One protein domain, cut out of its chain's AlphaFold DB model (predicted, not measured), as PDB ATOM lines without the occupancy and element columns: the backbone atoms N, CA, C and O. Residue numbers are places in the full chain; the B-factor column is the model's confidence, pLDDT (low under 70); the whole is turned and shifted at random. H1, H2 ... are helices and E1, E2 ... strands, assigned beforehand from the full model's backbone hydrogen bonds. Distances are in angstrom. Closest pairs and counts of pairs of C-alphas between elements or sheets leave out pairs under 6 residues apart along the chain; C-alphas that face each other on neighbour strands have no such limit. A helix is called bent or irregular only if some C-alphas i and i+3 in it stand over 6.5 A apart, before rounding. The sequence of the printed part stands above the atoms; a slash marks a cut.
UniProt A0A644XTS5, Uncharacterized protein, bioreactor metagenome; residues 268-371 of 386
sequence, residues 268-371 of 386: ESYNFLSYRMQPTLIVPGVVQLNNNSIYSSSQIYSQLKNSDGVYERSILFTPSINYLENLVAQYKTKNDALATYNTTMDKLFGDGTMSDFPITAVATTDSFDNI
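This is residues 268 to 371 of the 386 residues of an uncharacterized protein of bioreactor metagenome (UniProt A0A644XTS5). A strongly twisted wall of four antiparallel strands, in the order E2, E1, E4, E3, has H2 slanting over one face and the small H4 on the opposite face, beside the strands. At the end of the strands where E1 and E3 begin and E2 and E4 end, H5 grazes the sheet, H3 packs side by side with H5, and H1 lies farthest from the middle. The printed part has 104 residues, with five named helices and four named strands in the order H1 E1 H2 E2 H3 E3 H4 E4 H5; the class is mixed, helices and strands. It is compact, with a radius of gyration of the C-alphas of 14.1 A and spans of 40 by 32 by 20 A.

Begin at inner strand E1, residues 277 to 284. Beside it is edge strand E2, residues 311 to 316, antiparallel at 135 degrees; look for N 280 and O 313, 2.9 A apart, within hydrogen-bond range. E1's other neighbour is E4, residues 358 to 363, antiparallel at 137 degrees, with N 362 and O 281 at 2.8 A. Next comes edge strand E3, residues 339 to 344, antiparallel to E4 at 154 degrees, with N 359 and O 343 at 2.8 A. H2, residues 297 to 305, lies over E1 and E4 at a height over the sheet of 9.7 A, slantwise to the strands, at 55 degrees to E1 on the local plane; its closest C-alphas to E1 are Lys 305 and Leu 281, 6.8 A. H4, residues 345 to 349, is on the opposite face, over none of the strands. H5, residues 365 to 371, only grazes the sheet. H3, residues 321 to 332, is not on the sheet but touches H5 at a shallow tilt of 24 degrees, opposite ways, closest at the C-alphas of Val 328 and Phe 368, 6.6 A. H1, residues 268 to 276, only grazes the sheet; it is close to but not clearly touching H5, with the C-alphas of Arg 276 and Ile 371 closest at 5.7 A. H1 is irregular, C-alphas 272 and 275 being 7.6 A apart, and has 3 of 5 O i to N i+4 pairs within hydrogen-bond range; in H2, H3, H4 and H5 every such pair is.

Find C-alpha 277 at (-21.560, -37.344, 52.425); from there E1 runs 20.6 A to C-alpha 284. E2 covers 15.5 A, E3 16.4 A and E4 16.5 A. H1 starts at C-alpha 268, (-19.195, -41.993, 65.646), and covers 14.1 A; H2 covers 12.1 A and H3 16.4 A. H4 and H5 are shorter, and H5 ends at C-alpha 371, (-16.205, -35.431, 47.465).

The C-alphas farthest apart, Glu 268 and Ile 294, are 43.9 A from each other. The printed part has no cut, and the one long link is E1 to H2, residues 285 to 296. The mean pLDDT of the printed part is 79.9; look for values under 70 at residues 289 to 295, 333 to 337 and 350 to 355.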
ATOM      1  N   GLU A 268     -20.569 -42.508  65.645       85.44
ATOM      2  CA  GLU A 268     -19.195 -41.993  65.646       85.44
ATOM      3  C   GLU A 268     -18.506 -42.212  64.289       85.44
ATOM      4  O   GLU A 268     -18.005 -41.261  63.685       85.44
ATOM      5  N   SER A 269     -18.564 -43.435  63.757       83.81
ATOM      6  CA  SER A 269     -18.072 -43.784  62.421       83.81
ATOM      7  C   SER A 269     -18.814 -43.015  61.329       83.81
ATOM      8  O   SER A 269     -18.210 -42.586  60.346       83.81
ATOM      9  N   TYR A 270     -20.120 -42.795  61.506       86.06
ATOM     10  CA  TYR A 270     -20.914 -41.989  60.582       86.06
ATOM     11  C   TYR A 270     -20.442 -40.527  60.556       86.06
ATOM     12  O   TYR A 270     -20.193 -39.966  59.487       86.06
ATOM     13  N   ASN A 271     -20.243 -39.923  61.731       88.25
ATOM     14  CA  ASN A 271     -19.756 -38.552  61.869       88.25
ATOM     15  C   ASN A 271     -18.327 -38.393  61.335       88.25
ATOM     16  O   ASN A 271     -18.025 -37.394  60.673       88.25
ATOM     17  N   PHE A 272     -17.462 -39.387  61.555       88.69
ATOM     18  CA  PHE A 272     -16.109 -39.408  61.001       88.69
ATOM     19  C   PHE A 272     -16.119 -39.335  59.469       88.69
ATOM     20  O   PHE A 272     -15.369 -38.546  58.896       88.69
ATOM     21  N   LEU A 273     -17.014 -40.085  58.814       92.75
ATOM     22  CA  LEU A 273     -17.144 -40.150  57.354       92.75
ATOM     23  C   LEU A 273     -18.015 -39.039  56.741       92.75
ATOM     24  O   LEU A 273     -18.270 -39.045  55.536       92.75
ATOM     25  N   SER A 274     -18.433 -38.044  57.527       92.25
ATOM     26  CA  SER A 274     -19.281 -36.934  57.064       92.25
ATOM     27  C   SER A 274     -18.710 -36.165  55.859       92.25
ATOM     28  O   SER A 274     -19.466 -35.664  55.028       92.25
ATOM     29  N   TYR A 275     -17.383 -36.129  55.689       93.38
ATOM     30  CA  TYR A 275     -16.719 -35.505  54.534       93.38
ATOM     31  C   TYR A 275     -17.000 -36.220  53.196       93.38
ATOM     32  O   TYR A 275     -16.863 -35.606  52.138       93.38
ATOM     33  N   ARG A 276     -17.439 -37.486  53.237       92.25
ATOM     34  CA  ARG A 276     -17.859 -38.301  52.080       92.25
ATOM     35  C   ARG A 276     -19.371 -38.290  51.834       92.25
ATOM     36  O   ARG A 276     -19.853 -38.992  50.945       92.25
ATOM     37  N   MET A 277     -20.121 -37.501  52.601       90.12
ATOM     38  CA  MET A 277     -21.560 -37.344  52.425       90.12
ATOM     39  C   MET A 277     -21.862 -36.370  51.287       90.12
ATOM     40  O   MET A 277     -21.374 -35.235  51.280       90.12
ATOM     41  N   GLN A 278     -22.698 -36.795  50.344       88.25
ATOM     42  CA  GLN A 278     -23.015 -36.022  49.149       88.25
ATOM     43  C   GLN A 278     -24.530 -35.933  48.914       88.25
ATOM     44  O   GLN A 278     -25.195 -36.970  48.807       88.25
ATOM     45  N   PRO A 279     -25.084 -34.712  48.772       86.75
ATOM     46  CA  PRO A 279     -26.440 -34.513  48.275       86.75
ATOM     47  C   PRO A 279     -26.636 -35.208  46.928       86.75
ATOM     48  O   PRO A 279     -25.894 -34.958  45.974       86.75
ATOM     49  N   THR A 280     -27.623 -36.095  46.886       88.19
ATOM     50  CA  THR A 280     -27.934 -36.972  45.759       88.19
ATOM     51  C   THR A 280     -29.450 -37.033  45.599       88.19
ATOM     52  O   THR A 280     -30.181 -37.109  46.590       88.19
ATOM     53  N   LEU A 281     -29.936 -36.978  44.358       89.44
ATOM     54  CA  LEU A 281     -31.365 -37.126  44.086       89.44
ATOM     55  C   LEU A 281     -31.720 -38.606  44.035       89.44
ATOM     56  O   LEU A 281     -31.016 -39.397  43.410       89.44
ATOM     57  N   ILE A 282     -32.827 -38.962  44.670       88.69
ATOM     58  CA  ILE A 282     -33.377 -40.309  44.703       88.69
ATOM     59  C   ILE A 282     -34.656 -40.307  43.905       88.69
ATOM     60  O   ILE A 282     -35.628 -39.645  44.274       88.69
ATOM     61  N   VAL A 283     -34.621 -41.049  42.805       87.62
ATOM     62  CA  VAL A 283     -35.757 -41.223  41.912       87.62
ATOM     63  C   VAL A 283     -36.272 -42.655  42.060       87.62
ATOM     64  O   VAL A 283     -35.494 -43.596  41.883       87.62
ATOM     65  N   PRO A 284     -37.558 -42.849  42.394       83.44
ATOM     66  CA  PRO A 284     -38.206 -44.152  42.347       83.44
ATOM     67  C   PRO A 284     -38.109 -44.790  40.953       83.44
ATOM     68  O   PRO A 284     -38.400 -44.141  39.950       83.44
ATOM     69  N   GLY A 285     -37.753 -46.071  40.884       82.31
ATOM     70  CA  GLY A 285     -37.611 -46.811  39.629       82.31
ATOM     71  C   GLY A 285     -36.208 -46.757  39.020       82.31
ATOM     72  O   GLY A 285     -35.242 -46.357  39.662       82.31
ATOM     73  N   VAL A 286     -36.104 -47.206  37.765       76.19
ATOM     74  CA  VAL A 286     -34.872 -47.150  36.966       76.19
ATOM     75  C   VAL A 286     -35.008 -46.035  35.938       76.19
ATOM     76  O   VAL A 286     -35.811 -46.135  35.011       76.19
ATOM     77  N   VAL A 287     -34.206 -44.983  36.082       76.62
ATOM     78  CA  VAL A 287     -34.155 -43.862  35.140       76.62
ATOM     79  C   VAL A 287     -33.001 -44.066  34.166       76.62
ATOM     80  O   VAL A 287     -31.852 -44.242  34.570       76.62
ATOM     81  N   GLN A 288     -33.295 -44.002  32.867       70.44
ATOM     82  CA  GLN A 288     -32.276 -43.893  31.826       70.44
ATOM     83  C   GLN A 288     -32.208 -42.445  31.355       70.44
ATOM     84  O   GLN A 288     -33.163 -41.924  30.780       70.44
ATOM     85  N   LEU A 289     -31.081 -41.788  31.614       68.75
ATOM     86  CA  LEU A 289     -30.844 -40.433  31.131       68.75
ATOM     87  C   LEU A 289     -30.300 -40.488  29.705       68.75
ATOM     88  O   LEU A 289     -29.376 -41.243  29.399       68.75
ATOM     89  N   ASN A 290     -30.889 -39.686  28.822       64.94
ATOM     90  CA  ASN A 290     -30.386 -39.533  27.467       64.94
ATOM     91  C   ASN A 290     -29.226 -38.529  27.469       64.94
ATOM     92  O   ASN A 290     -29.444 -37.323  27.585       64.94
ATOM     93  N   ASN A 291     -28.002 -39.032  27.309       59.59
ATOM     94  CA  ASN A 291     -26.781 -38.219  27.309       59.59
ATOM     95  C   ASN A 291     -26.606 -37.358  26.040       59.59
ATOM     96  O   ASN A 291     -25.666 -36.577  25.976       59.59
ATOM     97  N   ASN A 292     -27.508 -37.450  25.054       58.44
ATOM     98  CA  ASN A 292     -27.517 -36.599  23.851       58.44
ATOM     99  C   ASN A 292     -28.442 -35.372  24.000       58.44
ATOM    100  O   ASN A 292     -29.027 -34.894  23.027       58.44
ATOM    101  N   SER A 293     -28.641 -34.903  25.229       61.22
ATOM    102  CA  SER A 293     -29.498 -33.762  25.545       61.22
ATOM    103  C   SER A 293     -28.789 -32.431  25.238       61.22
ATOM    104  O   SER A 293     -27.589 -32.304  25.441       61.22
ATOM    105  N   ILE A 294     -29.541 -31.420  24.783       66.00
ATOM    106  CA  ILE A 294     -29.042 -30.040  24.583       66.00
ATOM    107  C   ILE A 294     -28.845 -29.320  25.939       66.00
ATOM    108  O   ILE A 294     -28.201 -28.276  26.008       66.00
ATOM    109  N   TYR A 295     -29.403 -29.871  27.020       69.81
ATOM    110  CA  TYR A 295     -29.321 -29.318  28.369       69.81
ATOM    111  C   TYR A 295     -28.038 -29.743  29.083       69.81
ATOM    112  O   TYR A 295     -27.611 -30.894  28.964       69.81
ATOM    113  N   SER A 296     -27.477 -28.834  29.882       74.94
ATOM    114  CA  SER A 296     -26.340 -29.123  30.758       74.94
ATOM    115  C   SER A 296     -26.730 -30.066  31.902       74.94
ATOM    116  O   SER A 296     -27.889 -30.123  32.326       74.94
ATOM    117  N   SER A 297     -25.738 -30.745  32.478       75.00
ATOM    118  CA  SER A 297     -25.882 -31.580  33.680       75.00
ATOM    119  C   SER A 297     -26.641 -30.864  34.808       75.00
ATOM    120  O   SER A 297     -27.563 -31.422  35.405       75.00
ATOM    121  N   SER A 298     -26.316 -29.593  35.053       77.06
ATOM    122  CA  SER A 298     -26.954 -28.740  36.061       77.06
ATOM    123  C   SER A 298     -28.422 -28.417  35.758       77.06
ATOM    124  O   SER A 298     -29.248 -28.382  36.677       77.06
ATOM    125  N   GLN A 299     -28.777 -28.221  34.485       79.31
ATOM    126  CA  GLN A 299     -30.157 -27.988  34.056       79.31
ATOM    127  C   GLN A 299     -31.005 -29.250  34.224       79.31
ATOM    128  O   GLN A 299     -32.095 -29.172  34.791       79.31
ATOM    129  N   ILE A 300     -30.485 -30.411  33.811       79.81
ATOM    130  CA  ILE A 300     -31.172 -31.700  33.979       79.81
ATOM    131  C   ILE A 300     -31.350 -32.009  35.470       79.81
ATOM    132  O   ILE A 300     -32.442 -32.376  35.899       79.81
ATOM    133  N   TYR A 301     -30.310 -31.802  36.283       83.00
ATOM    134  CA  TYR A 301     -30.377 -32.000  37.732       83.00
ATOM    135  C   TYR A 301     -31.444 -31.112  38.384       83.00
ATOM    136  O   TYR A 301     -32.236 -31.587  39.194       83.00
ATOM    137  N   SER A 302     -31.509 -29.835  37.998       84.12
ATOM    138  CA  SER A 302     -32.497 -28.887  38.530       84.12
ATOM    139  C   SER A 302     -33.926 -29.243  38.119       84.12
ATOM    140  O   SER A 302     -34.845 -29.108  38.922       84.12
ATOM    141  N   GLN A 303     -34.126 -29.721  36.888       82.50
ATOM    142  CA  GLN A 303     -35.431 -30.209  36.440       82.50
ATOM    143  C   GLN A 303     -35.856 -31.451  37.223       82.50
ATOM    144  O   GLN A 303     -36.959 -31.468  37.757       82.50
ATOM    145  N   LEU A 304     -34.968 -32.441  37.365       83.88
ATOM    146  CA  LEU A 304     -35.238 -33.650  38.149       83.88
ATOM    147  C   LEU A 304     -35.554 -33.326  39.608       83.88
ATOM    148  O   LEU A 304     -36.484 -33.895  40.166       83.88
ATOM    149  N   LYS A 305     -34.820 -32.390  40.220       86.62
ATOM    150  CA  LYS A 305     -35.044 -31.965  41.608       86.62
ATOM    151  C   LYS A 305     -36.449 -31.399  41.844       86.62
ATOM    152  O   LYS A 305     -36.966 -31.537  42.946       86.62
ATOM    153  N   ASN A 306     -37.046 -30.770  40.832       86.56
ATOM    154  CA  ASN A 306     -38.382 -30.173  40.915       86.56
ATOM    155  C   ASN A 306     -39.504 -31.123  40.460       86.56
ATOM    156  O   ASN A 306     -40.666 -30.723  40.463       86.56
ATOM    157  N   SER A 307     -39.176 -32.348  40.043       85.44
ATOM    158  CA  SER A 307     -40.161 -33.344  39.618       85.44
ATOM    159  C   SER A 307     -40.832 -34.023  40.811       85.44
ATOM    160  O   SER A 307     -40.194 -34.317  41.824       85.44
ATOM    161  N   ASP A 308     -42.114 -34.354  40.656       83.38
ATOM    162  CA  ASP A 308     -42.869 -35.090  41.669       83.38
ATOM    163  C   ASP A 308     -42.242 -36.462  41.958       83.38
ATOM    164  O   ASP A 308     -41.884 -37.219  41.053       83.38
ATOM    165  N   GLY A 309     -42.124 -36.795  43.245       82.44
ATOM    166  CA  GLY A 309     -41.585 -38.076  43.705       82.44
ATOM    167  C   GLY A 309     -40.056 -38.179  43.713       82.44
ATOM    168  O   GLY A 309     -39.545 -39.250  44.034       82.44
ATOM    169  N   VAL A 310     -39.327 -37.100  43.404       86.75
ATOM    170  CA  VAL A 310     -37.865 -37.035  43.553       86.75
ATOM    171  C   VAL A 310     -37.501 -36.464  44.920       86.75
ATOM    172  O   VAL A 310     -38.020 -35.433  45.340       86.75
ATOM    173  N   TYR A 311     -36.577 -37.124  45.618       87.06
ATOM    174  CA  TYR A 311     -36.152 -36.717  46.958       87.06
ATOM    175  C   TYR A 311     -34.655 -36.440  47.001       87.06
ATOM    176  O   TYR A 311     -33.853 -37.276  46.598       87.06
ATOM    177  N   GLU A 312     -34.254 -35.296  47.549       88.38
ATOM    178  CA  GLU A 312     -32.845 -35.028  47.842       88.38
ATOM    179  C   GLU A 312     -32.468 -35.643  49.196       88.38
ATOM    180  O   GLU A 312     -33.097 -35.388  50.234       88.38
ATOM    181  N   ARG A 313     -31.435 -36.488  49.186       86.62
ATOM    182  CA  ARG A 313     -30.873 -37.120  50.381       86.62
ATOM    183  C   ARG A 313     -29.355 -37.072  50.333       86.62
ATOM    184  O   ARG A 313     -28.744 -37.184  49.275       86.62
ATOM    185  N   SER A 314     -28.743 -36.896  51.500       86.62
ATOM    186  CA  SER A 314     -27.295 -36.998  51.634       86.62
ATOM    187  C   SER A 314     -26.919 -38.472  51.747       86.62
ATOM    188  O   SER A 314     -27.403 -39.156  52.647       86.62
ATOM    189  N   ILE A 315     -26.098 -38.960  50.822       86.38
ATOM    190  CA  ILE A 315     -25.670 -40.362  50.769       86.38
ATOM    191  C   ILE A 315     -24.183 -40.444  51.065       86.38
ATOM    192  O   ILE A 315     -23.402 -39.619  50.585       86.38
ATOM    193  N   LEU A 316     -23.804 -41.461  51.836       88.00
ATOM    194  CA  LEU A 316     -22.409 -41.776  52.095       88.00
ATOM    195  C   LEU A 316     -21.784 -42.461  50.881       88.00
ATOM    196  O   LEU A 316     -22.210 -43.547  50.483       88.00
ATOM    197  N   PHE A 317     -20.735 -41.860  50.327       88.81
ATOM    198  CA  PHE A 317     -19.974 -42.460  49.242       88.81
ATOM    199  C   PHE A 317     -18.787 -43.266  49.783       88.81
ATOM    200  O   PHE A 317     -17.740 -42.713  50.123       88.81
ATOM    201  N   THR A 318     -18.947 -44.585  49.871       90.19
ATOM    202  CA  THR A 318     -17.951 -45.492  50.463       90.19
ATOM    203  C   THR A 318     -16.836 -46.026  49.546       90.19
ATOM    204  O   THR A 318     -15.797 -46.398  50.089       90.19
ATOM    205  N   PRO A 319     -16.952 -46.071  48.200       90.44
ATOM    206  CA  PRO A 319     -15.884 -46.613  47.354       90.44
ATOM    207  C   PRO A 319     -14.516 -45.930  47.515       90.44
ATOM    208  O   PRO A 319     -14.418 -44.774  47.936       90.44
ATOM    209  N   SER A 320     -13.456 -46.642  47.123       94.00
ATOM    210  CA  SER A 320     -12.071 -46.166  47.228       94.00
ATOM    211  C   SER A 320     -11.795 -44.898  46.417       94.00
ATOM    212  O   SER A 320     -12.476 -44.582  45.437       94.00
ATOM    213  N   ILE A 321     -10.739 -44.180  46.797       94.25
ATOM    214  CA  ILE A 321     -10.289 -42.983  46.083       94.25
ATOM    215  C   ILE A 321      -9.930 -43.280  44.620       94.25
ATOM    216  O   ILE A 321     -10.261 -42.489  43.742       94.25
ATOM    217  N   ASN A 322      -9.360 -44.453  44.324       92.06
ATOM    218  CA  ASN A 322      -9.055 -44.863  42.948       92.06
ATOM    219  C   ASN A 322     -10.329 -44.996  42.109       92.06
ATOM    220  O   ASN A 322     -10.348 -44.643  40.931       92.06
ATOM    221  N   TYR A 323     -11.409 -45.507  42.710       90.25
ATOM    222  CA  TYR A 323     -12.701 -45.583  42.040       90.25
ATOM    223  C   TYR A 323     -13.249 -44.183  41.738       90.25
ATOM    224  O   TYR A 323     -13.674 -43.931  40.612       90.25
ATOM    225  N   LEU A 324     -13.168 -43.255  42.699       87.81
ATOM    226  CA  LEU A 324     -13.550 -41.850  42.504       87.81
ATOM    227  C   LEU A 324     -12.736 -41.167  41.399       87.81
ATOM    228  O   LEU A 324     -13.317 -40.523  40.531       87.81
ATOM    229  N   GLU A 325     -11.413 -41.327  41.390       89.31
ATOM    230  CA  GLU A 325     -10.537 -40.736  40.369       89.31
ATOM    231  C   GLU A 325     -10.863 -41.259  38.970       89.31
ATOM    232  O   GLU A 325     -10.950 -40.481  38.017       89.31
ATOM    233  N   ASN A 326     -11.122 -42.564  38.855       86.50
ATOM    234  CA  ASN A 326     -11.550 -43.176  37.604       86.50
ATOM    235  C   ASN A 326     -12.925 -42.662  37.156       86.50
ATOM    236  O   ASN A 326     -13.100 -42.376  35.972       86.50
ATOM    237  N   LEU A 327     -13.884 -42.504  38.075       81.62
ATOM    238  CA  LEU A 327     -15.183 -41.908  37.758       81.62
ATOM    239  C   LEU A 327     -15.023 -40.467  37.263       81.62
ATOM    240  O   LEU A 327     -15.506 -40.139  36.182       81.62
ATOM    241  N   VAL A 328     -14.305 -39.618  38.003       80.88
ATOM    242  CA  VAL A 328     -14.071 -38.214  37.627       80.88
ATOM    243  C   VAL A 328     -13.417 -38.121  36.243       80.88
ATOM    244  O   VAL A 328     -13.852 -37.329  35.407       80.88
ATOM    245  N   ALA A 329     -12.425 -38.968  35.949       82.38
ATOM    246  CA  ALA A 329     -11.792 -39.026  34.631       82.38
ATOM    247  C   ALA A 329     -12.764 -39.459  33.516       82.38
ATOM    248  O   ALA A 329     -12.784 -38.863  32.434       82.38
ATOM    249  N   GLN A 330     -13.607 -40.465  33.773       78.94
ATOM    250  CA  GLN A 330     -14.613 -40.932  32.814       78.94
ATOM    251  C   GLN A 330     -15.666 -39.867  32.502       78.94
ATOM    252  O   GLN A 330     -16.081 -39.744  31.352       78.94
ATOM    253  N   TYR A 331     -16.097 -39.082  33.488       71.69
ATOM    254  CA  TYR A 331     -17.120 -38.059  33.268       71.69
ATOM    255  C   TYR A 331     -16.563 -36.773  32.649       71.69
ATOM    256  O   TYR A 331     -17.239 -36.177  31.811       71.69
ATOM    257  N   LYS A 332     -15.310 -36.393  32.942       70.56
ATOM    258  CA  LYS A 332     -14.639 -35.260  32.271       70.56
ATOM    259  C   LYS A 332     -14.502 -35.450  30.760       70.56
ATOM    260  O   LYS A 332     -14.530 -34.479  30.018       70.56
ATOM    261  N   THR A 333     -14.385 -36.692  30.293       66.00
ATOM    262  CA  THR A 333     -14.301 -36.999  28.852       66.00
ATOM    263  C   THR A 333     -15.663 -37.066  28.160       66.00
ATOM    264  O   THR A 333     -15.722 -36.985  26.936       66.00
ATOM    265  N   LYS A 334     -16.759 -37.200  28.920       63.56
ATOM    266  CA  LYS A 334     -18.115 -37.391  28.386       63.56
ATOM    267  C   LYS A 334     -18.975 -36.125  28.334       63.56
ATOM    268  O   LYS A 334     -20.106 -36.262  27.896       63.56
ATOM    269  N   ASN A 335     -18.446 -34.955  28.722       57.28
ATOM    270  CA  ASN A 335     -19.118 -33.642  28.774       57.28
ATOM    271  C   ASN A 335     -20.552 -33.687  29.344       57.28
ATOM    272  O   ASN A 335     -21.497 -34.066  28.663       57.28
ATOM    273  N   ASP A 336     -20.727 -33.222  30.585       60.34
ATOM    274  CA  ASP A 336     -22.047 -32.949  31.180       60.34
ATOM    275  C   ASP A 336     -22.990 -34.155  31.380       60.34
ATOM    276  O   ASP A 336     -24.201 -33.992  31.535       60.34
ATOM    277  N   ALA A 337     -22.458 -35.377  31.473       65.25
ATOM    278  CA  ALA A 337     -23.263 -36.538  31.848       65.25
ATOM    279  C   ALA A 337     -23.501 -36.592  33.370       65.25
ATOM    280  O   ALA A 337     -22.559 -36.573  34.164       65.25
ATOM    281  N   LEU A 338     -24.766 -36.711  33.781       74.75
ATOM    282  CA  LEU A 338     -25.129 -37.050  35.158       74.75
ATOM    283  C   LEU A 338     -24.704 -38.486  35.471       74.75
ATOM    284  O   LEU A 338     -24.900 -39.394  34.660       74.75
ATOM    285  N   ALA A 339     -24.158 -38.710  36.663       75.25
ATOM    286  CA  ALA A 339     -23.889 -40.058  37.126       75.25
ATOM    287  C   ALA A 339     -25.165 -40.664  37.700       75.25
ATOM    288  O   ALA A 339     -25.784 -40.111  38.613       75.25
ATOM    289  N   THR A 340     -25.529 -41.830  37.181       78.38
ATOM    290  CA  THR A 340     -26.670 -42.607  37.658       78.38
ATOM    291  C   THR A 340     -26.186 -43.911  38.265       78.38
ATOM    292  O   THR A 340     -25.468 -44.673  37.613       78.38
ATOM    293  N   TYR A 341     -26.620 -44.194  39.484       77.44
ATOM    294  CA  TYR A 341     -26.392 -45.467  40.149       77.44
ATOM    295  C   TYR A 341     -27.738 -46.120  40.462       77.44
ATOM    296  O   TYR A 341     -28.530 -45.591  41.241       77.44
ATOM    297  N   ASN A 342     -28.006 -47.261  39.827       80.69
ATOM    298  CA  ASN A 342     -29.228 -48.029  40.051       80.69
ATOM    299  C   ASN A 342     -29.003 -49.019  41.194       80.69
ATOM    300  O   ASN A 342     -28.078 -49.831  41.147       80.69
ATOM    301  N   THR A 343     -29.854 -48.957  42.211       79.62
ATOM    302  CA  THR A 343     -29.797 -49.833  43.385       79.62
ATOM    303  C   THR A 343     -31.203 -50.083  43.932       79.62
ATOM    304  O   THR A 343     -32.189 -49.723  43.294       79.62
ATOM    305  N   THR A 344     -31.317 -50.730  45.088       81.38
ATOM    306  CA  THR A 344     -32.586 -50.927  45.797       81.38
ATOM    307  C   THR A 344     -32.639 -50.068  47.060       81.38
ATOM    308  O   THR A 344     -31.594 -49.734  47.622       81.38
ATOM    309  N   MET A 345     -33.850 -49.724  47.518       76.88
ATOM    310  CA  MET A 345     -34.082 -49.016  48.792       76.88
ATOM    311  C   MET A 345     -33.331 -49.675  49.954       76.88
ATOM    312  O   MET A 345     -32.572 -49.011  50.653       76.88
ATOM    313  N   ASP A 346     -33.462 -50.993  50.098       77.50
ATOM    314  CA  ASP A 346     -32.803 -51.762  51.157       77.50
ATOM    315  C   ASP A 346     -31.269 -51.672  51.080       77.50
ATOM    316  O   ASP A 346     -30.582 -51.384  52.062       77.50
ATOM    317  N   LYS A 347     -30.707 -51.783  49.870       75.25
ATOM    318  CA  LYS A 347     -29.271 -51.586  49.676       75.25
ATOM    319  C   LYS A 347     -28.837 -50.155  49.949       75.25
ATOM    320  O   LYS A 347     -27.655 -49.973  50.185       75.25
ATOM    321  N   LEU A 348     -29.692 -49.147  49.909       73.00
ATOM    322  CA  LEU A 348     -29.255 -47.772  50.134       73.00
ATOM    323  C   LEU A 348     -29.476 -47.298  51.575       73.00
ATOM    324  O   LEU A 348     -28.618 -46.607  52.119       73.00
ATOM    325  N   PHE A 349     -30.586 -47.700  52.191       72.62
ATOM    326  CA  PHE A 349     -31.028 -47.209  53.496       72.62
ATOM    327  C   PHE A 349     -31.035 -48.280  54.593       72.62
ATOM    328  O   PHE A 349     -31.057 -47.923  55.767       72.62
ATOM    329  N   GLY A 350     -30.976 -49.570  54.242       66.69
ATOM    330  CA  GLY A 350     -30.936 -50.675  55.208       66.69
ATOM    331  C   GLY A 350     -32.187 -50.792  56.080       66.69
ATOM    332  O   GLY A 350     -32.100 -51.315  57.187       66.69
ATOM    333  N   ASP A 351     -33.327 -50.262  55.624       61.22
ATOM    334  CA  ASP A 351     -34.542 -50.176  56.439       61.22
ATOM    335  C   ASP A 351     -35.287 -51.514  56.588       61.22
ATOM    336  O   ASP A 351     -36.129 -51.632  57.474       61.22
ATOM    337  N   GLY A 352     -34.988 -52.528  55.762       61.06
ATOM    338  CA  GLY A 352     -35.625 -53.851  55.800       61.06
ATOM    339  C   GLY A 352     -37.141 -53.866  55.537       61.06
ATOM    340  O   GLY A 352     -37.756 -54.930  55.569       61.06
ATOM    341  N   THR A 353     -37.761 -52.712  55.274       58.47
ATOM    342  CA  THR A 353     -39.215 -52.528  55.140       58.47
ATOM    343  C   THR A 353     -39.684 -52.446  53.688       58.47
ATOM    344  O   THR A 353     -40.850 -52.730  53.414       58.47
ATOM    345  N   MET A 354     -38.789 -52.124  52.744       59.47
ATOM    346  CA  MET A 354     -39.062 -52.106  51.298       59.47
ATOM    347  C   MET A 354     -38.005 -52.882  50.497       59.47
ATOM    348  O   MET A 354     -37.267 -52.321  49.681       59.47
ATOM    349  N   SER A 355     -37.921 -54.197  50.731       60.34
ATOM    350  CA  SER A 355     -36.987 -55.070  50.011       60.34
ATOM    351  C   SER A 355     -37.302 -55.090  48.508       60.34
ATOM    352  O   SER A 355     -38.438 -55.331  48.110       60.34
ATOM    353  N   ASP A 356     -36.276 -54.847  47.690       72.44
ATOM    354  CA  ASP A 356     -36.257 -54.882  46.216       72.44
ATOM    355  C   ASP A 356     -36.887 -53.722  45.433       72.44
ATOM    356  O   ASP A 356     -36.849 -53.750  44.202       72.44
ATOM    357  N   PHE A 357     -37.380 -52.654  46.071       78.75
ATOM    358  CA  PHE A 357     -37.861 -51.504  45.297       78.75
ATOM    359  C   PHE A 357     -36.690 -50.797  44.580       78.75
ATOM    360  O   PHE A 357     -35.780 -50.304  45.264       78.75
ATOM    361  N   PRO A 358     -36.670 -50.748  43.230       82.81
ATOM    362  CA  PRO A 358     -35.572 -50.147  42.488       82.81
ATOM    363  C   PRO A 358     -35.602 -48.629  42.640       82.81
ATOM    364  O   PRO A 358     -36.658 -48.004  42.572       82.81
ATOM    365  N   ILE A 359     -34.426 -48.042  42.815       84.81
ATOM    366  CA  ILE A 359     -34.220 -46.598  42.861       84.81
ATOM    367  C   ILE A 359     -32.997 -46.224  42.027       84.81
ATOM    368  O   ILE A 359     -31.999 -46.953  41.980       84.81
ATOM    369  N   THR A 360     -33.052 -45.048  41.414       85.06
ATOM    370  CA  THR A 360     -31.906 -44.424  40.760       85.06
ATOM    371  C   THR A 360     -31.410 -43.274  41.623       85.06
ATOM    372  O   THR A 360     -32.124 -42.298  41.858       85.06
ATOM    373  N   ALA A 361     -30.163 -43.386  42.072       84.50
ATOM    374  CA  ALA A 361     -29.424 -42.287  42.669       84.50
ATOM    375  C   ALA A 361     -28.763 -41.467  41.553       84.50
ATOM    376  O   ALA A 361     -28.008 -42.013  40.743       84.50
ATOM    377  N   VAL A 362     -29.058 -40.169  41.503       84.38
ATOM    378  CA  VAL A 362     -28.538 -39.241  40.493       84.38
ATOM    379  C   VAL A 362     -27.636 -38.209  41.162       84.38
ATOM    380  O   VAL A 362     -28.070 -37.461  42.043       84.38
ATOM    381  N   ALA A 363     -26.383 -38.159  40.718       83.69
ATOM    382  CA  ALA A 363     -25.374 -37.211  41.174       83.69
ATOM    383  C   ALA A 363     -24.770 -36.449  39.987       83.69
ATOM    384  O   ALA A 363     -24.691 -36.954  38.866       83.69
ATOM    385  N   THR A 364     -24.341 -35.215  40.240       80.06
ATOM    386  CA  THR A 364     -23.648 -34.401  39.232       80.06
ATOM    387  C   THR A 364     -22.165 -34.754  39.180       80.06
ATOM    388  O   THR A 364     -21.626 -35.350  40.110       80.06
ATOM    389  N   THR A 365     -21.468 -34.362  38.119       74.12
ATOM    390  CA  THR A 365     -20.000 -34.437  38.076       74.12
ATOM    391  C   THR A 365     -19.363 -33.614  39.195       74.12
ATOM    392  O   THR A 365     -18.464 -34.098  39.882       74.12
ATOM    393  N   ASP A 366     -19.928 -32.435  39.465       78.94
ATOM    394  CA  ASP A 366     -19.501 -31.536  40.537       78.94
ATOM    395  C   ASP A 366     -19.633 -32.199  41.912       78.94
ATOM    396  O   ASP A 366     -18.842 -31.943  42.815       78.94
ATOM    397  N   SER A 367     -20.600 -33.104  42.083       83.69
ATOM    398  CA  SER A 367     -20.754 -33.903  43.299       83.69
ATOM    399  C   SER A 367     -19.512 -34.752  43.592       83.69
ATOM    400  O   SER A 367     -19.075 -34.815  44.739       83.69
ATOM    401  N   PHE A 368     -18.902 -35.374  42.579       84.00
ATOM    402  CA  PHE A 368     -17.702 -36.194  42.781       84.00
ATOM    403  C   PHE A 368     -16.444 -35.349  42.949       84.00
ATOM    404  O   PHE A 368     -15.623 -35.675  43.805       84.00
ATOM    405  N   ASP A 369     -16.315 -34.245  42.207       84.06
ATOM    406  CA  ASP A 369     -15.220 -33.287  42.410       84.06
ATOM    407  C   ASP A 369     -15.281 -32.672  43.827       84.06
ATOM    408  O   ASP A 369     -14.247 -32.479  44.474       84.06
ATOM    409  N   ASN A 370     -16.488 -32.450  44.363       88.44
ATOM    410  CA  ASN A 370     -16.700 -32.010  45.741       88.44
ATOM    411  C   ASN A 370     -16.274 -33.068  46.763       88.44
ATOM    412  O   ASN A 370     -15.546 -32.734  47.698       88.44
ATOM    413  N   ILE A 371     -16.675 -34.337  46.596       90.56
ATOM    414  CA  ILE A 371     -16.205 -35.431  47.465       90.56
ATOM    415  C   ILE A 371     -14.675 -35.508  47.416       90.56
ATOM    416  O   ILE A 371     -14.025 -35.525  48.457       90.56
TER     417      ILE A 371